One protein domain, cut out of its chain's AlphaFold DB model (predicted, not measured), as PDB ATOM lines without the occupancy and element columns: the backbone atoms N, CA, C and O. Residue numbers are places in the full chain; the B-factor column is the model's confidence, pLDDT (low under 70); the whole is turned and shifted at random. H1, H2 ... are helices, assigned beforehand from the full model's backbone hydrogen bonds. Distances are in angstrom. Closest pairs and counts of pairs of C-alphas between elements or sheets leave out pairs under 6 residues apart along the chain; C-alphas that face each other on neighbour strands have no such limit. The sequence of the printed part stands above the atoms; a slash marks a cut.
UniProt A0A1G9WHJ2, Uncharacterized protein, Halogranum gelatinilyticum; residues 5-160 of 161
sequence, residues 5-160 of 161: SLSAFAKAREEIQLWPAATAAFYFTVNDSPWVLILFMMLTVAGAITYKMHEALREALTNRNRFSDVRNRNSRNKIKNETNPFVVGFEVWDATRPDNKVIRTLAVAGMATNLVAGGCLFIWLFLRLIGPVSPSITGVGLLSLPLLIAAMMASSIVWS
ATOM      1  N   SER A   5     -15.442   6.440 -19.711       51.59
ATOM      2  CA  SER A   5     -14.956   7.776 -20.051       51.59
ATOM      3  C   SER A   5     -13.444   7.901 -20.212       51.59
ATOM      4  O   SER A   5     -12.947   8.251 -21.283       51.59
ATOM      5  N   LEU A   6     -12.691   7.549 -19.170       52.31
ATOM      6  CA  LEU A   6     -11.236   7.691 -19.161       52.31
ATOM      7  C   LEU A   6     -10.555   6.707 -20.120       52.31
ATOM      8  O   LEU A   6      -9.570   7.048 -20.769       52.31
ATOM      9  N   SER A   7     -11.088   5.488 -20.224       53.72
ATOM     10  CA  SER A   7     -10.531   4.466 -21.119       53.72
ATOM     11  C   SER A   7     -10.809   4.751 -22.599       53.72
ATOM     12  O   SER A   7      -9.955   4.466 -23.434       53.72
ATOM     13  N   ALA A   8     -11.965   5.331 -22.936       55.59
ATOM     14  CA  ALA A   8     -12.279   5.767 -24.293       55.59
ATOM     15  C   ALA A   8     -11.444   6.989 -24.691       55.59
ATOM     16  O   ALA A   8     -10.918   7.032 -25.799       55.59
ATOM     17  N   PHE A   9     -11.249   7.934 -23.767       57.16
ATOM     18  CA  PHE A   9     -10.376   9.086 -23.976       57.16
ATOM     19  C   PHE A   9      -8.911   8.677 -24.186       57.16
ATOM     20  O   PHE A   9      -8.281   9.116 -25.142       57.16
ATOM     21  N   ALA A  10      -8.385   7.754 -23.376       57.66
ATOM     22  CA  ALA A  10      -7.031   7.218 -23.554       57.66
ATOM     23  C   ALA A  10      -6.855   6.372 -24.836       57.66
ATOM     24  O   ALA A  10      -5.730   6.047 -25.212       57.66
ATOM     25  N   LYS A  11      -7.956   5.991 -25.500       57.34
ATOM     26  CA  LYS A  11      -7.969   5.321 -26.811       57.34
ATOM     27  C   LYS A  11      -8.206   6.283 -27.981       57.34
ATOM     28  O   LYS A  11      -8.185   5.831 -29.126       57.34
ATOM     29  N   ALA A  12      -8.459   7.568 -27.724       60.22
ATOM     30  CA  ALA A  12      -8.572   8.563 -28.784       60.22
ATOM     31  C   ALA A  12      -7.255   8.633 -29.576       60.22
ATOM     32  O   ALA A  12      -6.179   8.388 -29.028       60.22
ATOM     33  N   ARG A  13      -7.339   8.933 -30.880       63.94
ATOM     34  CA  ARG A  13      -6.159   8.947 -31.758       63.94
ATOM     35  C   ARG A  13      -5.124   9.944 -31.238       63.94
ATOM     36  O   ARG A  13      -5.410  11.129 -31.086       63.94
ATOM     37  N   GLU A  14      -3.915   9.452 -31.005       64.19
ATOM     38  CA  GLU A  14      -2.807  10.204 -30.403       64.19
ATOM     39  C   GLU A  14      -2.375  11.397 -31.281       64.19
ATOM     40  O   GLU A  14      -1.951  12.437 -30.779       64.19
ATOM     41  N   GLU A  15      -2.599  11.286 -32.594       63.56
ATOM     42  CA  GLU A  15      -2.384  12.323 -33.613       63.56
ATOM     43  C   GLU A  15      -3.174  13.612 -33.336       63.56
ATOM     44  O   GLU A  15      -2.758  14.701 -33.733       63.56
ATOM     45  N   ILE A  16      -4.290  13.520 -32.605       70.25
ATOM     46  CA  ILE A  16      -5.129  14.681 -32.306       70.25
ATOM     47  C   ILE A  16      -4.419  15.648 -31.334       70.25
ATOM     48  O   ILE A  16      -4.724  16.838 -31.303       70.25
ATOM     49  N   GLN A  17      -3.391  15.200 -30.604       74.50
ATOM     50  CA  GLN A  17      -2.599  16.079 -29.730       74.50
ATOM     51  C   GLN A  17      -1.737  17.095 -30.500       74.50
ATOM     52  O   GLN A  17      -1.290  18.088 -29.920       74.50
ATOM     53  N   LEU A  18      -1.534  16.877 -31.806       83.00
ATOM     54  CA  LEU A  18      -0.806  17.775 -32.709       83.00
ATOM     55  C   LEU A  18      -1.732  18.732 -33.480       83.00
ATOM     56  O   LEU A  18      -1.248  19.556 -34.259       83.00
ATOM     57  N   TRP A  19      -3.053  18.682 -33.255       88.00
ATOM     58  CA  TRP A  19      -4.006  19.565 -33.940       88.00
ATOM     59  C   TRP A  19      -3.701  21.069 -33.771       88.00
ATOM     60  O   TRP A  19      -3.861  21.802 -34.753       88.00
ATOM     61  N   PRO A  20      -3.229  21.570 -32.606       89.94
ATOM     62  CA  PRO A  20      -2.925  22.992 -32.460       89.94
ATOM     63  C   PRO A  20      -1.760  23.405 -33.358       89.94
ATOM     64  O   PRO A  20      -1.804  24.472 -33.961       89.94
ATOM     65  N   ALA A  21      -0.758  22.536 -33.528       89.94
ATOM     66  CA  ALA A  21       0.337  22.766 -34.463       89.94
ATOM     67  C   ALA A  21      -0.174  22.790 -35.914       89.94
ATOM     68  O   ALA A  21       0.106  23.735 -36.647       89.94
ATOM     69  N   ALA A  22      -1.008  21.826 -36.319       89.62
ATOM     70  CA  ALA A  22      -1.623  21.832 -37.652       89.62
ATOM     71  C   ALA A  22      -2.456  23.105 -37.909       89.62
ATOM     72  O   ALA A  22      -2.430  23.678 -38.999       89.62
ATOM     73  N   THR A  23      -3.141  23.599 -36.879       90.62
ATOM     74  CA  THR A  23      -3.929  24.832 -36.953       90.62
ATOM     75  C   THR A  23      -3.065  26.078 -37.012       90.62
ATOM     76  O   THR A  23      -3.387  27.000 -37.756       90.62
ATOM     77  N   ALA A  24      -1.950  26.112 -36.284       90.62
ATOM     78  CA  ALA A  24      -0.974  27.188 -36.397       90.62
ATOM     79  C   ALA A  24      -0.361  27.236 -37.804       90.62
ATOM     80  O   ALA A  24      -0.232  28.317 -38.371       90.62
ATOM     81  N   ALA A  25      -0.070  26.083 -38.415       89.62
ATOM     82  CA  ALA A  25       0.382  26.031 -39.805       89.62
ATOM     83  C   ALA A  25      -0.673  26.609 -40.766       89.62
ATOM     84  O   ALA A  25      -0.348  27.438 -41.609       89.62
ATOM     85  N   PHE A  26      -1.951  26.261 -40.592       90.31
ATOM     86  CA  PHE A  26      -3.037  26.859 -41.376       90.31
ATOM     87  C   PHE A  26      -3.234  28.360 -41.094       90.31
ATOM     88  O   PHE A  26      -3.557  29.138 -41.989       90.31
ATOM     89  N   TYR A  27      -3.014  28.807 -39.856       89.38
ATOM     90  CA  TYR A  27      -3.030  30.229 -39.514       89.38
ATOM     91  C   TYR A  27      -1.921  30.988 -40.252       89.38
ATOM     92  O   TYR A  27      -2.152  32.108 -40.719       89.38
ATOM     93  N   PHE A  28      -0.736  30.378 -40.381       90.50
ATOM     94  CA  PHE A  28       0.386  30.941 -41.125       90.50
ATOM     95  C   PHE A  28       0.039  31.117 -42.602       90.50
ATOM     96  O   PHE A  28       0.232  32.212 -43.111       90.50
ATOM     97  N   THR A  29      -0.577  30.119 -43.250       88.06
ATOM     98  CA  THR A  29      -0.942  30.212 -44.680       88.06
ATOM     99  C   THR A  29      -1.980  31.286 -44.994       88.06
ATOM    100  O   THR A  29      -2.285  31.502 -46.162       88.06
ATOM    101  N   VAL A  30      -2.595  31.907 -43.983       86.19
ATOM    102  CA  VAL A  30      -3.506  33.033 -44.204       86.19
ATOM    103  C   VAL A  30      -2.895  34.366 -43.801       86.19
ATOM    104  O   VAL A  30      -3.120  35.363 -44.476       86.19
ATOM    105  N   ASN A  31      -2.226  34.419 -42.653       85.00
ATOM    106  CA  ASN A  31      -1.794  35.691 -42.080       85.00
ATOM    107  C   ASN A  31      -0.332  36.029 -42.408       85.00
ATOM    108  O   ASN A  31       0.122  37.095 -42.000       85.00
ATOM    109  N   ASP A  32       0.409  35.117 -43.055       84.56
ATOM    110  CA  ASP A  32       1.810  35.259 -43.488       84.56
ATOM    111  C   ASP A  32       2.752  35.840 -42.418       84.56
ATOM    112  O   ASP A  32       3.732  36.531 -42.696       84.56
ATOM    113  N   SER A  33       2.456  35.566 -41.145       87.19
ATOM    114  CA  SER A  33       3.178  36.155 -40.023       87.19
ATOM    115  C   SER A  33       4.291  35.219 -39.538       87.19
ATOM    116  O   SER A  33       3.998  34.107 -39.091       87.19
ATOM    117  N   PRO A  34       5.568  35.648 -39.536       86.56
ATOM    118  CA  PRO A  34       6.692  34.796 -39.136       86.56
ATOM    119  C   PRO A  34       6.631  34.374 -37.659       86.56
ATOM    120  O   PRO A  34       7.133  33.312 -37.297       86.56
ATOM    121  N   TRP A  35       5.949  35.143 -36.804       87.56
ATOM    122  CA  TRP A  35       5.706  34.780 -35.401       87.56
ATOM    123  C   TRP A  35       4.907  33.481 -35.251       87.56
ATOM    124  O   TRP A  35       5.051  32.761 -34.263       87.56
ATOM    125  N   VAL A  36       4.102  33.143 -36.257       89.19
ATOM    126  CA  VAL A  36       3.300  31.919 -36.277       89.19
ATOM    127  C   VAL A  36       4.182  30.691 -36.491       89.19
ATOM    128  O   VAL A  36       3.860  29.626 -35.974       89.19
ATOM    129  N   LEU A  37       5.328  30.826 -37.165       87.50
ATOM    130  CA  LEU A  37       6.297  29.734 -37.300       87.50
ATOM    131  C   LEU A  37       6.931  29.384 -35.949       87.50
ATOM    132  O   LEU A  37       7.089  28.210 -35.624       87.50
ATOM    133  N   ILE A  38       7.224  30.395 -35.125       89.44
ATOM    134  CA  ILE A  38       7.718  30.186 -33.757       89.44
ATOM    135  C   ILE A  38       6.634  29.500 -32.915       89.44
ATOM    136  O   ILE A  38       6.909  28.515 -32.230       89.44
ATOM    137  N   LEU A  39       5.384  29.967 -33.016       89.00
ATOM    138  CA  LEU A  39       4.243  29.330 -32.358       89.00
ATOM    139  C   LEU A  39       4.065  27.870 -32.802       89.00
ATOM    140  O   LEU A  39       3.870  26.998 -31.961       89.00
ATOM    141  N   PHE A  40       4.177  27.590 -34.101       90.75
ATOM    142  CA  PHE A  40       4.103  26.244 -34.668       90.75
ATOM    143  C   PHE A  40       5.176  25.317 -34.085       90.75
ATOM    144  O   PHE A  40       4.862  24.202 -33.658       90.75
ATOM    145  N   MET A  41       6.428  25.777 -34.006       90.62
ATOM    146  CA  MET A  41       7.518  25.004 -33.400       90.62
ATOM    147  C   MET A  41       7.242  24.703 -31.923       90.62
ATOM    148  O   MET A  41       7.345  23.550 -31.502       90.62
ATOM    149  N   MET A  42       6.822  25.710 -31.148       88.44
ATOM    150  CA  MET A  42       6.474  25.526 -29.733       88.44
ATOM    151  C   MET A  42       5.313  24.542 -29.551       88.44
ATOM    152  O   MET A  42       5.387  23.655 -28.702       88.44
ATOM    153  N   LEU A  43       4.267  24.652 -30.374       90.81
ATOM    154  CA  LEU A  43       3.108  23.759 -30.341       90.81
ATOM    155  C   LEU A  43       3.453  22.330 -30.757       90.81
ATOM    156  O   LEU A  43       2.876  21.391 -30.224       90.81
ATOM    157  N   THR A  44       4.412  22.145 -31.664       89.06
ATOM    158  CA  THR A  44       4.874  20.808 -32.065       89.06
ATOM    159  C   THR A  44       5.572  20.106 -30.899       89.06
ATOM    160  O   THR A  44       5.257  18.958 -30.587       89.06
ATOM    161  N   VAL A  45       6.465  20.812 -30.195       86.56
ATOM    162  CA  VAL A  45       7.134  20.283 -28.995       86.56
ATOM    163  C   VAL A  45       6.120  20.020 -27.879       86.56
ATOM    164  O   VAL A  45       6.114  18.944 -27.283       86.56
ATOM    165  N   ALA A  46       5.220  20.971 -27.624       85.75
ATOM    166  CA  ALA A  46       4.162  20.834 -26.628       85.75
ATOM    167  C   ALA A  46       3.213  19.660 -26.934       85.75
ATOM    168  O   ALA A  46       2.853  18.893 -26.036       85.75
ATOM    169  N   GLY A  47       2.849  19.478 -28.203       83.75
ATOM    170  CA  GLY A  47       2.042  18.361 -28.677       83.75
ATOM    171  C   GLY A  47       2.754  17.020 -28.509       83.75
ATOM    172  O   GLY A  47       2.141  16.082 -28.013       83.75
ATOM    173  N   ALA A  48       4.056  16.936 -28.801       83.38
ATOM    174  CA  ALA A  48       4.857  15.724 -28.585       83.38
ATOM    175  C   ALA A  48       4.972  15.340 -27.096       83.38
ATOM    176  O   ALA A  48       4.869  14.167 -26.737       83.38
ATOM    177  N   ILE A  49       5.127  16.330 -26.211       80.19
ATOM    178  CA  ILE A  49       5.083  16.119 -24.757       80.19
ATOM    179  C   ILE A  49       3.705  15.584 -24.347       80.19
ATOM    180  O   ILE A  49       3.605  14.577 -23.645       80.19
ATOM    181  N   THR A  50       2.636  16.223 -24.827       78.94
ATOM    182  CA  THR A  50       1.253  15.835 -24.511       78.94
ATOM    183  C   THR A  50       0.928  14.429 -25.028       78.94
ATOM    184  O   THR A  50       0.270  13.656 -24.329       78.94
ATOM    185  N   TYR A  51       1.438  14.079 -26.211       80.12
ATOM    186  CA  TYR A  51       1.379  12.746 -26.808       80.12
ATOM    187  C   TYR A  51       2.012  11.704 -25.884       80.12
ATOM    188  O   TYR A  51       1.358  10.730 -25.521       80.12
ATOM    189  N   LYS A  52       3.250  11.935 -25.423       76.12
ATOM    190  CA  LYS A  52       3.951  10.981 -24.551       76.12
ATOM    191  C   LYS A  52       3.253  10.786 -23.210       76.12
ATOM    192  O   LYS A  52       3.226   9.676 -22.689       76.12
ATOM    193  N   MET A  53       2.634  11.836 -22.676       72.06
ATOM    194  CA  MET A  53       1.829  11.719 -21.459       72.06
ATOM    195  C   MET A  53       0.536  10.926 -21.688       72.06
ATOM    196  O   MET A  53       0.150  10.148 -20.820       72.06
ATOM    197  N   HIS A  54      -0.110  11.064 -22.851       72.88
ATOM    198  CA  HIS A  54      -1.272  10.241 -23.214       72.88
ATOM    199  C   HIS A  54      -0.903   8.769 -23.448       72.88
ATOM    200  O   HIS A  54      -1.656   7.879 -23.056       72.88
ATOM    201  N   GLU A  55       0.264   8.501 -24.033       72.56
ATOM    202  CA  GLU A  55       0.793   7.144 -24.194       72.56
ATOM    203  C   GLU A  55       1.028   6.488 -22.821       72.56
ATOM    204  O   GLU A  55       0.474   5.422 -22.540       72.56
ATOM    205  N   ALA A  56       1.724   7.181 -21.910       69.50
ATOM    206  CA  ALA A  56       1.948   6.722 -20.536       69.50
ATOM    207  C   ALA A  56       0.632   6.514 -19.760       69.50
ATOM    208  O   ALA A  56       0.470   5.532 -19.032       69.50
ATOM    209  N   LEU A  57      -0.342   7.407 -19.954       69.62
ATOM    210  CA  LEU A  57      -1.695   7.290 -19.410       69.62
ATOM    211  C   LEU A  57      -2.375   5.991 -19.864       69.62
ATOM    212  O   LEU A  57      -2.948   5.258 -19.052       69.62
ATOM    213  N   ARG A  58      -2.308   5.683 -21.162       69.94
ATOM    214  CA  ARG A  58      -2.906   4.470 -21.729       69.94
ATOM    215  C   ARG A  58      -2.249   3.212 -21.174       69.94
ATOM    216  O   ARG A  58      -2.951   2.253 -20.842       69.94
ATOM    217  N   GLU A  59      -0.926   3.206 -21.058       69.31
ATOM    218  CA  GLU A  59      -0.178   2.091 -20.478       69.31
ATOM    219  C   GLU A  59      -0.536   1.875 -19.005       69.31
ATOM    220  O   GLU A  59      -0.842   0.746 -18.610       69.31
ATOM    221  N   ALA A  60      -0.607   2.947 -18.210       67.12
ATOM    222  CA  ALA A  60      -1.011   2.885 -16.808       67.12
ATOM    223  C   ALA A  60      -2.428   2.310 -16.645       67.12
ATOM    224  O   ALA A  60      -2.647   1.412 -15.826       67.12
ATOM    225  N   LEU A  61      -3.386   2.755 -17.467       67.31
ATOM    226  CA  LEU A  61      -4.753   2.223 -17.468       67.31
ATOM    227  C   LEU A  61      -4.803   0.751 -17.901       67.31
ATOM    228  O   LEU A  61      -5.506  -0.054 -17.289       67.31
ATOM    229  N   THR A  62      -4.036   0.371 -18.925       67.75
ATOM    230  CA  THR A  62      -3.999  -1.009 -19.435       67.75
ATOM    231  C   THR A  62      -3.393  -1.965 -18.409       67.75
ATOM    232  O   THR A  62      -3.942  -3.042 -18.161       67.75
ATOM    233  N   ASN A  63      -2.305  -1.559 -17.755       65.62
ATOM    234  CA  ASN A  63      -1.675  -2.329 -16.689       65.62
ATOM    235  C   ASN A  63      -2.604  -2.454 -15.478       65.62
ATOM    236  O   ASN A  63      -2.769  -3.550 -14.943       65.62
ATOM    237  N   ARG A  64      -3.298  -1.376 -15.093       60.12
ATOM    238  CA  ARG A  64      -4.273  -1.414 -13.997       60.12
ATOM    239  C   ARG A  64      -5.456  -2.336 -14.302       60.12
ATOM    240  O   ARG A  64      -5.874  -3.066 -13.407       60.12
ATOM    241  N   ASN A  65      -5.942  -2.378 -15.543       59.84
ATOM    242  CA  ASN A  65      -6.979  -3.328 -15.957       59.84
ATOM    243  C   ASN A  65      -6.497  -4.781 -15.838       59.84
ATOM    244  O   ASN A  65      -7.217  -5.612 -15.293       59.84
ATOM    245  N   ARG A  66      -5.247  -5.075 -16.229       56.31
ATOM    246  CA  ARG A  66      -4.650  -6.412 -16.051       56.31
ATOM    247  C   ARG A  66      -4.525  -6.804 -14.577       56.31
ATOM    248  O   ARG A  66      -4.895  -7.916 -14.211       56.31
ATOM    249  N   PHE A  67      -4.062  -5.899 -13.712       53.31
ATOM    250  CA  PHE A  67      -3.982  -6.157 -12.268       53.31
ATOM    251  C   PHE A  67      -5.363  -6.270 -11.612       53.31
ATOM    252  O   PHE A  67      -5.552  -7.098 -10.720       53.31
ATOM    253  N   SER A  68      -6.337  -5.479 -12.063       52.34
ATOM    254  CA  SER A  68      -7.729  -5.571 -11.629       52.34
ATOM    255  C   SER A  68      -8.338  -6.914 -12.022       52.34
ATOM    256  O   SER A  68      -8.949  -7.544 -11.173       52.34
ATOM    257  N   ASP A  69      -8.129  -7.407 -13.244       50.38
ATOM    258  CA  ASP A  69      -8.651  -8.709 -13.684       50.38
ATOM    259  C   ASP A  69      -8.022  -9.890 -12.931       50.38
ATOM    260  O   ASP A  69      -8.725 -10.826 -12.535       50.38
ATOM    261  N   VAL A  70      -6.716  -9.830 -12.650       50.84
ATOM    262  CA  VAL A  70      -6.027 -10.844 -11.833       50.84
ATOM    263  C   VAL A  70      -6.512 -10.797 -10.377       50.84
ATOM    264  O   VAL A  70      -6.780 -11.840  -9.777       50.84
ATOM    265  N   ARG A  71      -6.708  -9.600  -9.808       43.84
ATOM    266  CA  ARG A  71      -7.228  -9.430  -8.443       43.84
ATOM    267  C   ARG A  71      -8.703  -9.821  -8.332       43.84
ATOM    268  O   ARG A  71      -9.069 -10.440  -7.343       43.84
ATOM    269  N   ASN A  72      -9.522  -9.543  -9.344       42.28
ATOM    270  CA  ASN A  72     -10.955  -9.850  -9.371       42.28
ATOM    271  C   ASN A  72     -11.226 -11.360  -9.534       42.28
ATOM    272  O   ASN A  72     -12.231 -11.866  -9.034       42.28
ATOM    273  N   ARG A  73     -10.293 -12.118 -10.136       48.09
ATOM    274  CA  ARG A  73     -10.306 -13.593 -10.065       48.09
ATOM    275  C   ARG A  73     -10.030 -14.123  -8.653       48.09
ATOM    276  O   ARG A  73     -10.655 -15.105  -8.266       48.09
ATOM    277  N   ASN A  74      -9.190 -13.447  -7.866       49.06
ATOM    278  CA  ASN A  74      -8.886 -13.838  -6.482       49.06
ATOM    279  C   ASN A  74      -9.813 -13.207  -5.422       49.06
ATOM    280  O   ASN A  74      -9.849 -13.683  -4.292       49.06
ATOM    281  N   SER A  75     -10.576 -12.157  -5.752       40.12
ATOM    282  CA  SER A  75     -11.382 -11.388  -4.790       40.12
ATOM    283  C   SER A  75     -12.889 -11.467  -5.013       40.12
ATOM    284  O   SER A  75     -13.623 -10.668  -4.425       40.12
ATOM    285  N   ARG A  76     -13.383 -12.448  -5.781       46.53
ATOM    286  CA  ARG A  76     -14.829 -12.708  -5.943       46.53
ATOM    287  C   ARG A  76     -15.586 -12.932  -4.619       46.53
ATOM    288  O   ARG A  76     -16.804 -13.038  -4.646       46.53
ATOM    289  N   ASN A  77     -14.889 -12.947  -3.479       46.31
ATOM    290  CA  ASN A  77     -15.463 -13.070  -2.145       46.31
ATOM    291  C   ASN A  77     -15.409 -11.832  -1.245       46.31
ATOM    292  O   ASN A  77     -15.917 -11.918  -0.131       46.31
ATOM    293  N   LYS A  78     -14.838 -10.686  -1.636       42.12
ATOM    294  CA  LYS A  78     -14.916  -9.514  -0.750       42.12
ATOM    295  C   LYS A  78     -14.675  -8.200  -1.482       42.12
ATOM    296  O   LYS A  78     -13.605  -7.972  -2.031       42.12
ATOM    297  N   ILE A  79     -15.661  -7.320  -1.308       42.16
ATOM    298  CA  ILE A  79     -15.580  -5.858  -1.389       42.16
ATOM    299  C   ILE A  79     -15.895  -5.273  -2.777       42.16
ATOM    300  O   ILE A  79     -15.038  -5.097  -3.640       42.16
ATOM    301  N   LYS A  80     -17.168  -4.872  -2.924       44.22
ATOM    302  CA  LYS A  80     -17.581  -3.724  -3.741       44.22
ATOM    303  C   LYS A  80     -16.829  -2.492  -3.220       44.22
ATOM    304  O   LYS A  80     -17.297  -1.849  -2.290       44.22
ATOM    305  N   ASN A  81     -15.661  -2.188  -3.776       44.34
ATOM    306  CA  ASN A  81     -15.026  -0.893  -3.559       44.34
ATOM    307  C   ASN A  81     -15.457   0.038  -4.689       44.34
ATOM    308  O   ASN A  81     -15.008  -0.082  -5.831       44.34
ATOM    309  N   GLU A  82     -16.366   0.944  -4.345       42.44
ATOM    310  CA  GLU A  82     -16.723   2.119  -5.127       42.44
ATOM    311  C   GLU A  82     -15.453   2.934  -5.386       42.44
ATOM    312  O   GLU A  82     -14.913   3.613  -4.516       42.44
ATOM    313  N   THR A  83     -14.900   2.790  -6.587       47.06
ATOM    314  CA  THR A  83     -13.705   3.517  -7.009       47.06
ATOM    315  C   THR A  83     -14.167   4.884  -7.499       47.06
ATOM    316  O   THR A  83     -14.712   4.997  -8.594       47.06
ATOM    317  N   ASN A  84     -14.016   5.912  -6.663       45.16
ATOM    318  CA  ASN A  84     -14.422   7.275  -6.994       45.16
ATOM    319  C   ASN A  84     -13.621   7.778  -8.223       45.16
ATOM    320  O   ASN A  84     -12.387   7.801  -8.167       45.16
ATOM    321  N   PRO A  85     -14.276   8.175  -9.332       46.16
ATOM    322  CA  PRO A  85     -13.610   8.547 -10.584       46.16
ATOM    323  C   PRO A  85     -12.646   9.734 -10.442       46.16
ATOM    324  O   PRO A  85     -11.670   9.808 -11.185       46.16
ATOM    325  N   PHE A  86     -12.850  10.616  -9.457       38.34
ATOM    326  CA  PHE A  86     -11.911  11.702  -9.160       38.34
ATOM    327  C   PHE A  86     -10.583  11.186  -8.603       38.34
ATOM    328  O   PHE A  86      -9.523  11.619  -9.044       38.34
ATOM    329  N   VAL A  87     -10.626  10.211  -7.690       50.31
ATOM    330  CA  VAL A  87      -9.421   9.568  -7.140       50.31
ATOM    331  C   VAL A  87      -8.671   8.822  -8.246       50.31
ATOM    332  O   VAL A  87      -7.450   8.891  -8.319       50.31
ATOM    333  N   VAL A  88      -9.404   8.199  -9.175       49.50
ATOM    334  CA  VAL A  88      -8.822   7.565 -10.368       49.50
ATOM    335  C   VAL A  88      -8.122   8.595 -11.258       49.50
ATOM    336  O   VAL A  88      -7.015   8.328 -11.713       49.50
ATOM    337  N   GLY A  89      -8.718   9.772 -11.472       47.56
ATOM    338  CA  GLY A  89      -8.096  10.868 -12.221       47.56
ATOM    339  C   GLY A  89      -6.806  11.383 -11.573       47.56
ATOM    340  O   GLY A  89      -5.821  11.597 -12.275       47.56
ATOM    341  N   PHE A  90      -6.778  11.512 -10.243       48.22
ATOM    342  CA  PHE A  90      -5.588  11.941  -9.499       48.22
ATOM    343  C   PHE A  90      -4.476  10.883  -9.466       48.22
ATOM    344  O   PHE A  90      -3.320  11.227  -9.687       48.22
ATOM    345  N   GLU A  91      -4.795   9.603  -9.266       48.28
ATOM    346  CA  GLU A  91      -3.799   8.516  -9.291       48.28
ATOM    347  C   GLU A  91      -3.153   8.357 -10.671       48.28
ATOM    348  O   GLU A  91      -1.963   8.092 -10.801       48.28
ATOM    349  N   VAL A  92      -3.950   8.532 -11.720       51.16
ATOM    350  CA  VAL A  92      -3.499   8.512 -13.109       51.16
ATOM    351  C   VAL A  92      -2.616   9.722 -13.429       51.16
ATOM    352  O   VAL A  92      -1.600   9.612 -14.117       51.16
ATOM    353  N   TRP A  93      -2.994  10.884 -12.906       54.12
ATOM    354  CA  TRP A  93      -2.202  12.100 -12.996       54.12
ATOM    355  C   TRP A  93      -0.867  11.976 -12.253       54.12
ATOM    356  O   TRP A  93       0.155  12.433 -12.753       54.12
ATOM    357  N   ASP A  94      -0.840  11.303 -11.104       56.94
ATOM    358  CA  ASP A  94       0.403  11.023 -10.387       56.94
ATOM    359  C   ASP A  94       1.255   9.948 -11.081       56.94
ATOM    360  O   ASP A  94       2.472  10.093 -11.127       56.94
ATOM    361  N   ALA A  95       0.648   8.945 -11.724       53.50
ATOM    362  CA  ALA A  95       1.368   7.924 -12.497       53.50
ATOM    363  C   ALA A  95       2.000   8.452 -13.799       53.50
ATOM    364  O   ALA A  95       2.942   7.861 -14.319       53.50
ATOM    365  N   THR A  96       1.481   9.555 -14.343       56.91
ATOM    366  CA  THR A  96       1.986  10.188 -15.575       56.91
ATOM    367  C   THR A  96       2.976  11.323 -15.300       56.91
ATOM    368  O   THR A  96       3.489  11.942 -16.237       56.91
ATOM    369  N   ARG A  97       3.278  11.607 -14.024       61.69
ATOM    370  CA  ARG A  97       4.252  12.627 -13.630       61.69
ATOM    371  C   ARG A  97       5.678  12.067 -13.673       61.69
ATOM    372  O   ARG A  97       5.956  11.060 -13.036       61.69
ATOM    373  N   PRO A  98       6.614  12.753 -14.347       61.12
ATOM    374  CA  PRO A  98       8.030  12.421 -14.260       61.12
ATOM    375  C   PRO A  98       8.564  12.653 -12.838       61.12
ATOM    376  O   PRO A  98       8.322  13.718 -12.262       61.12
ATOM    377  N   ASP A  99       9.364  11.720 -12.316       66.62
ATOM    378  CA  ASP A  99      10.025  11.852 -11.002       66.62
ATOM    379  C   ASP A  99      11.030  13.014 -10.958       66.62
ATOM    380  O   ASP A  99      11.282  13.625  -9.916       66.62
ATOM    381  N   ASN A 100      11.593  13.375 -12.114       72.50
ATOM    382  CA  ASN A 100      12.503  14.503 -12.228       72.50
ATOM    383  C   ASN A 100      11.726  15.831 -12.273       72.50
ATOM    384  O   ASN A 100      10.972  16.096 -13.215       72.50
ATOM    385  N   LYS A 101      11.988  16.709 -11.292       73.50
ATOM    386  CA  LYS A 101      11.390  18.051 -11.175       73.50
ATOM    387  C   LYS A 101      11.484  18.867 -12.470       73.50
ATOM    388  O   LYS A 101      10.525  19.549 -12.812       73.50
ATOM    389  N   VAL A 102      12.597  18.782 -13.202       70.50
ATOM    390  CA  VAL A 102      12.795  19.536 -14.454       70.50
ATOM    391  C   VAL A 102      11.848  19.042 -15.548       70.50
ATOM    392  O   VAL A 102      11.166  19.840 -16.190       70.50
ATOM    393  N   ILE A 103      11.748  17.723 -15.716       72.88
ATOM    394  CA  ILE A 103      10.881  17.101 -16.724       72.88
ATOM    395  C   ILE A 103       9.411  17.358 -16.377       72.88
ATOM    396  O   ILE A 103       8.618  17.671 -17.259       72.88
ATOM    397  N   ARG A 104       9.049  17.315 -15.090       73.06
ATOM    398  CA  ARG A 104       7.699  17.653 -14.625       73.06
ATOM    399  C   ARG A 104       7.319  19.097 -14.955       73.06
ATOM    400  O   ARG A 104       6.210  19.333 -15.427       73.06
ATOM    401  N   THR A 105       8.216  20.055 -14.733       75.81
ATOM    402  CA  THR A 105       7.963  21.462 -15.077       75.81
ATOM    403  C   THR A 105       7.801  21.646 -16.585       75.81
ATOM    404  O   THR A 105       6.855  22.302 -17.012       75.81
ATOM    405  N   LEU A 106       8.662  21.017 -17.395       75.69
ATOM    406  CA  LEU A 106       8.551  21.041 -18.859       75.69
ATOM    407  C   LEU A 106       7.241  20.413 -19.350       75.69
ATOM    408  O   LEU A 106       6.598  20.952 -20.245       75.69
ATOM    409  N   ALA A 107       6.817  19.311 -18.730       73.69
ATOM    410  CA  ALA A 107       5.569  18.635 -19.048       73.69
ATOM    411  C   ALA A 107       4.346  19.531 -18.796       73.69
ATOM    412  O   ALA A 107       3.506  19.711 -19.677       73.69
ATOM    413  N   VAL A 108       4.283  20.153 -17.614       78.06
ATOM    414  CA  VAL A 108       3.204  21.082 -17.248       78.06
ATOM    415  C   VAL A 108       3.208  22.313 -18.154       78.06
ATOM    416  O   VAL A 108       2.149  22.718 -18.633       78.06
ATOM    417  N   ALA A 109       4.382  22.883 -18.433       80.81
ATOM    418  CA  ALA A 109       4.513  24.026 -19.330       80.81
ATOM    419  C   ALA A 109       4.058  23.687 -20.759       80.81
ATOM    420  O   ALA A 109       3.318  24.463 -21.366       80.81
ATOM    421  N   GLY A 110       4.436  22.514 -21.276       79.00
ATOM    422  CA  GLY A 110       3.998  22.023 -22.582       79.00
ATOM    423  C   GLY A 110       2.481  21.859 -22.651       79.00
ATOM    424  O   GLY A 110       1.849  22.407 -23.550       79.00
ATOM    425  N   MET A 111       1.877  21.196 -21.662       79.62
ATOM    426  CA  MET A 111       0.418  21.040 -21.588       79.62
ATOM    427  C   MET A 111      -0.310  22.384 -21.524       79.62
ATOM    428  O   MET A 111      -1.257  22.602 -22.277       79.62
ATOM    429  N   ALA A 112       0.138  23.299 -20.660       82.12
ATOM    430  CA  ALA A 112      -0.458  24.626 -20.532       82.12
ATOM    431  C   ALA A 112      -0.357  25.418 -21.844       82.12
ATOM    432  O   ALA A 112      -1.336  26.023 -22.277       82.12
ATOM    433  N   THR A 113       0.798  25.357 -22.511       85.62
ATOM    434  CA  THR A 113       1.011  25.994 -23.817       85.62
ATOM    435  C   THR A 113       0.048  25.433 -24.857       85.62
ATOM    436  O   THR A 113      -0.625  26.203 -25.540       85.62
ATOM    437  N   ASN A 114      -0.073  24.105 -24.943       84.75
ATOM    438  CA  ASN A 114      -0.952  23.450 -25.909       84.75
ATOM    439  C   ASN A 114      -2.430  23.794 -25.652       84.75
ATOM    440  O   ASN A 114      -3.183  24.045 -26.589       84.75
ATOM    441  N   LEU A 115      -2.830  23.870 -24.378       84.06
ATOM    442  CA  LEU A 115      -4.191  24.208 -23.967       84.06
ATOM    443  C   LEU A 115      -4.547  25.667 -24.285       84.06
ATOM    444  O   LEU A 115      -5.572  25.925 -24.914       84.06
ATOM    445  N   VAL A 116      -3.700  26.620 -23.885       88.56
ATOM    446  CA  VAL A 116      -3.956  28.055 -24.089       88.56
ATOM    447  C   VAL A 116      -3.897  28.405 -25.574       88.56
ATOM    448  O   VAL A 116      -4.849  28.971 -26.112       88.56
ATOM    449  N   ALA A 117      -2.815  28.034 -26.261       89.56
ATOM    450  CA  ALA A 117      -2.668  28.334 -27.681       89.56
ATOM    451  C   ALA A 117      -3.703  27.578 -28.526       89.56
ATOM    452  O   ALA A 117      -4.297  28.167 -29.427       89.56
ATOM    453  N   GLY A 118      -3.982  26.311 -28.203       87.88
ATOM    454  CA  GLY A 118      -5.034  25.532 -28.852       87.88
ATOM    455  C   GLY A 118      -6.420  26.156 -28.682       87.88
ATOM    456  O   GLY A 118      -7.172  26.223 -29.652       87.88
ATOM    457  N   GLY A 119      -6.742  26.681 -27.495       88.44
ATOM    458  CA  GLY A 119      -7.988  27.407 -27.241       88.44
ATOM    459  C   GLY A 119      -8.108  28.691 -28.067       88.44
ATOM    460  O   GLY A 119      -9.132  28.919 -28.712       88.44
ATOM    461  N   CYS A 120      -7.045  29.498 -28.124       91.56
ATOM    462  CA  CYS A 120      -7.011  30.703 -28.957       91.56
ATOM    463  C   CYS A 120      -7.196  30.377 -30.448       91.56
ATOM    464  O   CYS A 120      -7.988  31.023 -31.135       91.56
ATOM    465  N   LEU A 121      -6.501  29.349 -30.943       91.19
ATOM    466  CA  LEU A 121      -6.597  28.896 -32.332       91.19
ATOM    467  C   LEU A 121      -7.980  28.317 -32.662       91.19
ATOM    468  O   LEU A 121      -8.486  28.545 -33.760       91.19
ATOM    469  N   PHE A 122      -8.614  27.627 -31.712       90.62
ATOM    470  CA  PHE A 122      -9.985  27.140 -31.850       90.62
ATOM    471  C   PHE A 122     -10.981  28.291 -32.017       90.62
ATOM    472  O   PHE A 122     -11.762  28.290 -32.967       90.62
ATOM    473  N   ILE A 123     -10.925  29.294 -31.133       90.50
ATOM    474  CA  ILE A 123     -11.799  30.474 -31.205       90.50
ATOM    475  C   ILE A 123     -11.587  31.199 -32.534       90.50
ATOM    476  O   ILE A 123     -12.553  31.551 -33.210       90.50
ATOM    477  N   TRP A 124     -10.329  31.380 -32.941       89.69
ATOM    478  CA  TRP A 124     -10.010  31.997 -34.221       89.69
ATOM    479  C   TRP A 124     -10.602  31.221 -35.408       89.69
ATOM    480  O   TRP A 124     -11.249  31.829 -36.260       89.69
ATOM    481  N   LEU A 125     -10.440  29.891 -35.458       89.12
ATOM    482  CA  LEU A 125     -11.029  29.055 -36.512       89.12
ATOM    483  C   LEU A 125     -12.555  29.152 -36.525       89.12
ATOM    484  O   LEU A 125     -13.148  29.287 -37.593       89.12
ATOM    485  N   PHE A 126     -13.188  29.109 -35.354       88.56
ATOM    486  CA  PHE A 126     -14.637  29.206 -35.215       88.56
ATOM    487  C   PHE A 126     -15.172  30.533 -35.768       88.56
ATOM    488  O   PHE A 126     -16.042  30.534 -36.640       88.56
ATOM    489  N   LEU A 127     -14.595  31.661 -35.339       87.62
ATOM    490  CA  LEU A 127     -14.964  32.992 -35.835       87.62
ATOM    491  C   LEU A 127     -14.740  33.113 -37.344       87.62
ATOM    492  O   LEU A 127     -15.575  33.652 -38.071       87.62
ATOM    493  N   ARG A 128     -13.627  32.561 -37.829       83.12
ATOM    494  CA  ARG A 128     -13.281  32.566 -39.247       83.12
ATOM    495  C   ARG A 128     -14.240  31.743 -40.101       83.12
ATOM    496  O   ARG A 128     -14.419  32.083 -41.260       83.12
ATOM    497  N   LEU A 129     -14.807  30.656 -39.588       83.38
ATOM    498  CA  LEU A 129     -15.706  29.789 -40.355       83.38
ATOM    499  C   LEU A 129     -17.154  30.288 -40.357       83.38
ATOM    500  O   LEU A 129     -17.892  29.961 -41.280       83.38
ATOM    501  N   ILE A 130     -17.544  31.090 -39.366       81.69
ATOM    502  CA  ILE A 130     -18.888  31.681 -39.268       81.69
ATOM    503  C   ILE A 130     -19.008  32.980 -40.082       81.69
ATOM    504  O   ILE A 130     -20.096  33.322 -40.532       81.69
ATOM    505  N   GLY A 131     -17.904  33.705 -40.280       70.31
ATOM    506  CA  GLY A 131     -17.900  34.999 -40.973       70.31
ATOM    507  C   GLY A 131     -18.135  34.984 -42.501       70.31
ATOM    508  O   GLY A 131     -18.893  35.825 -42.979       70.31
ATOM    509  N   PRO A 132     -17.481  34.121 -43.307       69.50
ATOM    510  CA  PRO A 132     -17.520  34.193 -44.769       69.50
ATOM    511  C   PRO A 132     -18.554  33.257 -45.420       69.50
ATOM    512  O   PRO A 132     -18.848  32.175 -44.923       69.50
ATOM    513  N   VAL A 133     -19.015  33.640 -46.621       57.94
ATOM    514  CA  VAL A 133     -20.001  32.919 -47.462       57.94
ATOM    515  C   VAL A 133     -19.463  31.579 -48.016       57.94
ATOM    516  O   VAL A 133     -20.229  30.757 -48.513       57.94
ATOM    517  N   SER A 134     -18.156  31.314 -47.896       65.31
ATOM    518  CA  SER A 134     -17.520  30.063 -48.338       65.31
ATOM    519  C   SER A 134     -16.383  29.631 -47.392       65.31
ATOM    520  O   SER A 134     -15.220  29.995 -47.610       65.31
ATOM    521  N   PRO A 135     -16.676  28.876 -46.319       75.00
ATOM    522  CA  PRO A 135     -15.641  28.328 -45.447       75.00
ATOM    523  C   PRO A 135     -14.725  27.362 -46.214       75.00
ATOM    524  O   PRO A 135     -15.183  26.573 -47.043       75.00
ATOM    525  N   SER A 136     -13.416  27.396 -45.938       83.12
ATOM    526  CA  SER A 136     -12.481  26.450 -46.554       83.12
ATOM    527  C   SER A 136     -12.654  25.051 -45.956       83.12
ATOM    528  O   SER A 136     -12.764  24.896 -44.738       83.12
ATOM    529  N   ILE A 137     -12.613  24.017 -46.805       83.50
ATOM    530  CA  ILE A 137     -12.731  22.609 -46.380       83.50
ATOM    531  C   ILE A 137     -11.668  22.271 -45.324       83.50
ATOM    532  O   ILE A 137     -11.969  21.622 -44.326       83.50
ATOM    533  N   THR A 138     -10.442  22.773 -45.497       84.81
ATOM    534  CA  THR A 138      -9.348  22.599 -44.532       84.81
ATOM    535  C   THR A 138      -9.681  23.200 -43.167       84.81
ATOM    536  O   THR A 138      -9.443  22.557 -42.150       84.81
ATOM    537  N   GLY A 139     -10.271  24.399 -43.124       84.56
ATOM    538  CA  GLY A 139     -10.674  25.034 -41.871       84.56
ATOM    539  C   GLY A 139     -11.781  24.252 -41.160       84.56
ATOM    540  O   GLY A 139     -11.680  24.012 -39.959       84.56
ATOM    541  N   VAL A 140     -12.794  23.792 -41.903       85.56
ATOM    542  CA  VAL A 140     -13.882  22.951 -41.366       85.56
ATOM    543  C   VAL A 140     -13.333  21.636 -40.807       85.56
ATOM    544  O   VAL A 140     -13.682  21.243 -39.693       85.56
ATOM    545  N   GLY A 141     -12.432  20.982 -41.547       85.12
ATOM    546  CA  GLY A 141     -11.767  19.756 -41.111       85.12
ATOM    547  C   GLY A 141     -10.978  19.960 -39.820       85.12
ATOM    548  O   GLY A 141     -11.152  19.198 -38.871       85.12
ATOM    549  N   LEU A 142     -10.186  21.031 -39.741       88.31
ATOM    550  CA  LEU A 142      -9.442  21.386 -38.534       88.31
ATOM    551  C   LEU A 142     -10.382  21.631 -37.343       88.31
ATOM    552  O   LEU A 142     -10.164  21.044 -36.288       88.31
ATOM    553  N   LEU A 143     -11.467  22.398 -37.505       87.94
ATOM    554  CA  LEU A 143     -12.435  22.653 -36.426       87.94
ATOM    555  C   LEU A 143     -13.137  21.373 -35.933       87.94
ATOM    556  O   LEU A 143     -13.459  21.257 -34.750       87.94
ATOM    557  N   SER A 144     -13.364  20.398 -36.817       84.31
ATOM    558  CA  SER A 144     -14.040  19.145 -36.459       84.31
ATOM    559  C   SER A 144     -13.232  18.269 -35.494       84.31
ATOM    560  O   SER A 144     -13.823  17.545 -34.696       84.31
ATOM    561  N   LEU A 145     -11.896  18.356 -35.510       83.44
ATOM    562  CA  LEU A 145     -11.016  17.527 -34.681       83.44
ATOM    563  C   LEU A 145     -11.248  17.716 -33.171       83.44
ATOM    564  O   LEU A 145     -11.585  16.735 -32.511       83.44
ATOM    565  N   PRO A 146     -11.138  18.926 -32.591       80.69
ATOM    566  CA  PRO A 146     -11.408  19.123 -31.166       80.69
ATOM    567  C   PRO A 146     -12.865  18.811 -30.790       80.69
ATOM    568  O   PRO A 146     -13.113  18.290 -29.702       80.69
ATOM    569  N   LEU A 147     -13.824  19.055 -31.694       83.25
ATOM    570  CA  LEU A 147     -15.230  18.695 -31.483       83.25
ATOM    571  C   LEU A 147     -15.427  17.175 -31.411       83.25
ATOM    572  O   LEU A 147     -16.178  16.701 -30.562       83.25
ATOM    573  N   LEU A 148     -14.720  16.404 -32.242       79.00
ATOM    574  CA  LEU A 148     -14.717  14.943 -32.178       79.00
ATOM    575  C   LEU A 148     -14.155  14.443 -30.847       79.00
ATOM    576  O   LEU A 148     -14.739  13.536 -30.261       79.00
ATOM    577  N   ILE A 149     -13.081  15.047 -30.323       74.81
ATOM    578  CA  ILE A 149     -12.564  14.682 -28.991       74.81
ATOM    579  C   ILE A 149     -13.621  14.962 -27.919       74.81
ATOM    580  O   ILE A 149     -13.886  14.104 -27.079       74.81
ATOM    581  N   ALA A 150     -14.239  16.146 -27.946       74.25
ATOM    582  CA  ALA A 150     -15.278  16.512 -26.990       74.25
ATOM    583  C   ALA A 150     -16.479  15.555 -27.070       74.25
ATOM    584  O   ALA A 150     -16.982  15.110 -26.041       74.25
ATOM    585  N   ALA A 151     -16.887  15.164 -28.280       73.94
ATOM    586  CA  ALA A 151     -17.943  14.185 -28.504       73.94
ATOM    587  C   ALA A 151     -17.555  12.780 -28.014       73.94
ATOM    588  O   ALA A 151     -18.376  12.106 -27.395       73.94
ATOM    589  N   MET A 152     -16.307  12.342 -28.217       66.75
ATOM    590  CA  MET A 152     -15.794  11.080 -27.667       66.75
ATOM    591  C   MET A 152     -15.789  11.105 -26.131       66.75
ATOM    592  O   MET A 152     -16.218  10.141 -25.492       66.75
ATOM    593  N   MET A 153     -15.369  12.218 -25.522       64.88
ATOM    594  CA  MET A 153     -15.434  12.420 -24.069       64.88
ATOM    595  C   MET A 153     -16.881  12.391 -23.557       64.88
ATOM    596  O   MET A 153     -17.179  11.682 -22.602       64.88
ATOM    597  N   ALA A 154     -17.805  13.089 -24.217       66.12
ATOM    598  CA  ALA A 154     -19.215  13.108 -23.831       66.12
ATOM    599  C   ALA A 154     -19.886  11.733 -23.995       66.12
ATOM    600  O   ALA A 154     -20.531  11.243 -23.071       66.12
ATOM    601  N   SER A 155     -19.681  11.067 -25.135       62.84
ATOM    602  CA  SER A 155     -20.199   9.717 -25.396       62.84
ATOM    603  C   SER A 155     -19.735   8.736 -24.328       62.84
ATOM    604  O   SER A 155     -20.487   7.881 -23.878       62.84
ATOM    605  N   SER A 156     -18.485   8.842 -23.910       56.62
ATOM    606  CA  SER A 156     -17.916   7.903 -22.958       56.62
ATOM    607  C   SER A 156     -18.372   8.148 -21.512       56.62
ATOM    608  O   SER A 156     -18.331   7.219 -20.707       56.62
ATOM    609  N   ILE A 157     -18.895   9.343 -21.202       57.34
ATOM    610  CA  ILE A 157     -19.661   9.619 -19.976       57.34
ATOM    611  C   ILE A 157     -21.037   8.945 -20.049       57.34
ATOM    612  O   ILE A 157     -21.380   8.192 -19.141       57.34
ATOM    613  N   VAL A 158     -21.782   9.142 -21.146       60.50
ATOM    614  CA  VAL A 158     -23.140   8.587 -21.338       60.50
ATOM    615  C   VAL A 158     -23.159   7.058 -21.315       60.50
ATOM    616  O   VAL A 158     -24.064   6.455 -20.762       60.50
ATOM    617  N   TRP A 159     -22.148   6.406 -21.885       51.38
ATOM    618  CA  TRP A 159     -22.056   4.939 -21.873       51.38
ATOM    619  C   TRP A 159     -21.556   4.364 -20.537       51.38
ATOM    620  O   TRP A 159     -21.506   3.146 -20.373       51.38
ATOM    621  N   SER A 160     -21.138   5.222 -19.601       46.56
ATOM    622  CA  SER A 160     -20.687   4.825 -18.261       46.56
ATOM    623  C   SER A 160     -21.714   5.082 -17.151       46.56
ATOM    624  O   SER A 160     -21.491   4.617 -16.032       46.56
TER     625      SER A 160
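This is residues 5 to 160 of the 161 residues of an uncharacterized protein of Halogranum gelatinilyticum (UniProt A0A1G9WHJ2). The long helix H3, H2 and H6 lie side by side as a layer, and H5 crosses one face of it; residues 65 to 84 stick out. The printed part has 156 residues, helices H1 to H6 in chain order, class all helix, loose, with a radius of gyration of the C-alphas of 19.1 A and spans of 65 by 38 by 19 A.

Start at H3, residues 34 to 74: it forms a hairpin with H2, residues 14 to 31, at a shallow tilt of 14 degrees; the closest C-alphas, of Leu 18 and Gly 47, are 5.0 A apart. H5, residues 101 to 130, touches H3 at a steep tilt of 66 degrees, closest at C-alphas 46 and 110, 4.2 A. H6, residues 137 to 158, touches H2, closest at C-alphas 142 and 23, 6.7 A. H1, residues 5 to 9, touches H6; H4, residues 85 to 95, touches H3. O i to N i+4 pairs are within hydrogen-bond range throughout H1, H4 and H5, in 9 of 14 in H2, 36 of 37 in H3 and 15 of 18 in H6.

Find C-alpha 34 at (6.692, 34.796, -39.136); H3 runs 60.6 A to C-alpha 74 at (-8.886, -13.838, -6.482). H5 spans 43.5 A.

The printed part has no cut and no long link. Look for pLDDT under 70 at 67 residues, among them 56 to 99.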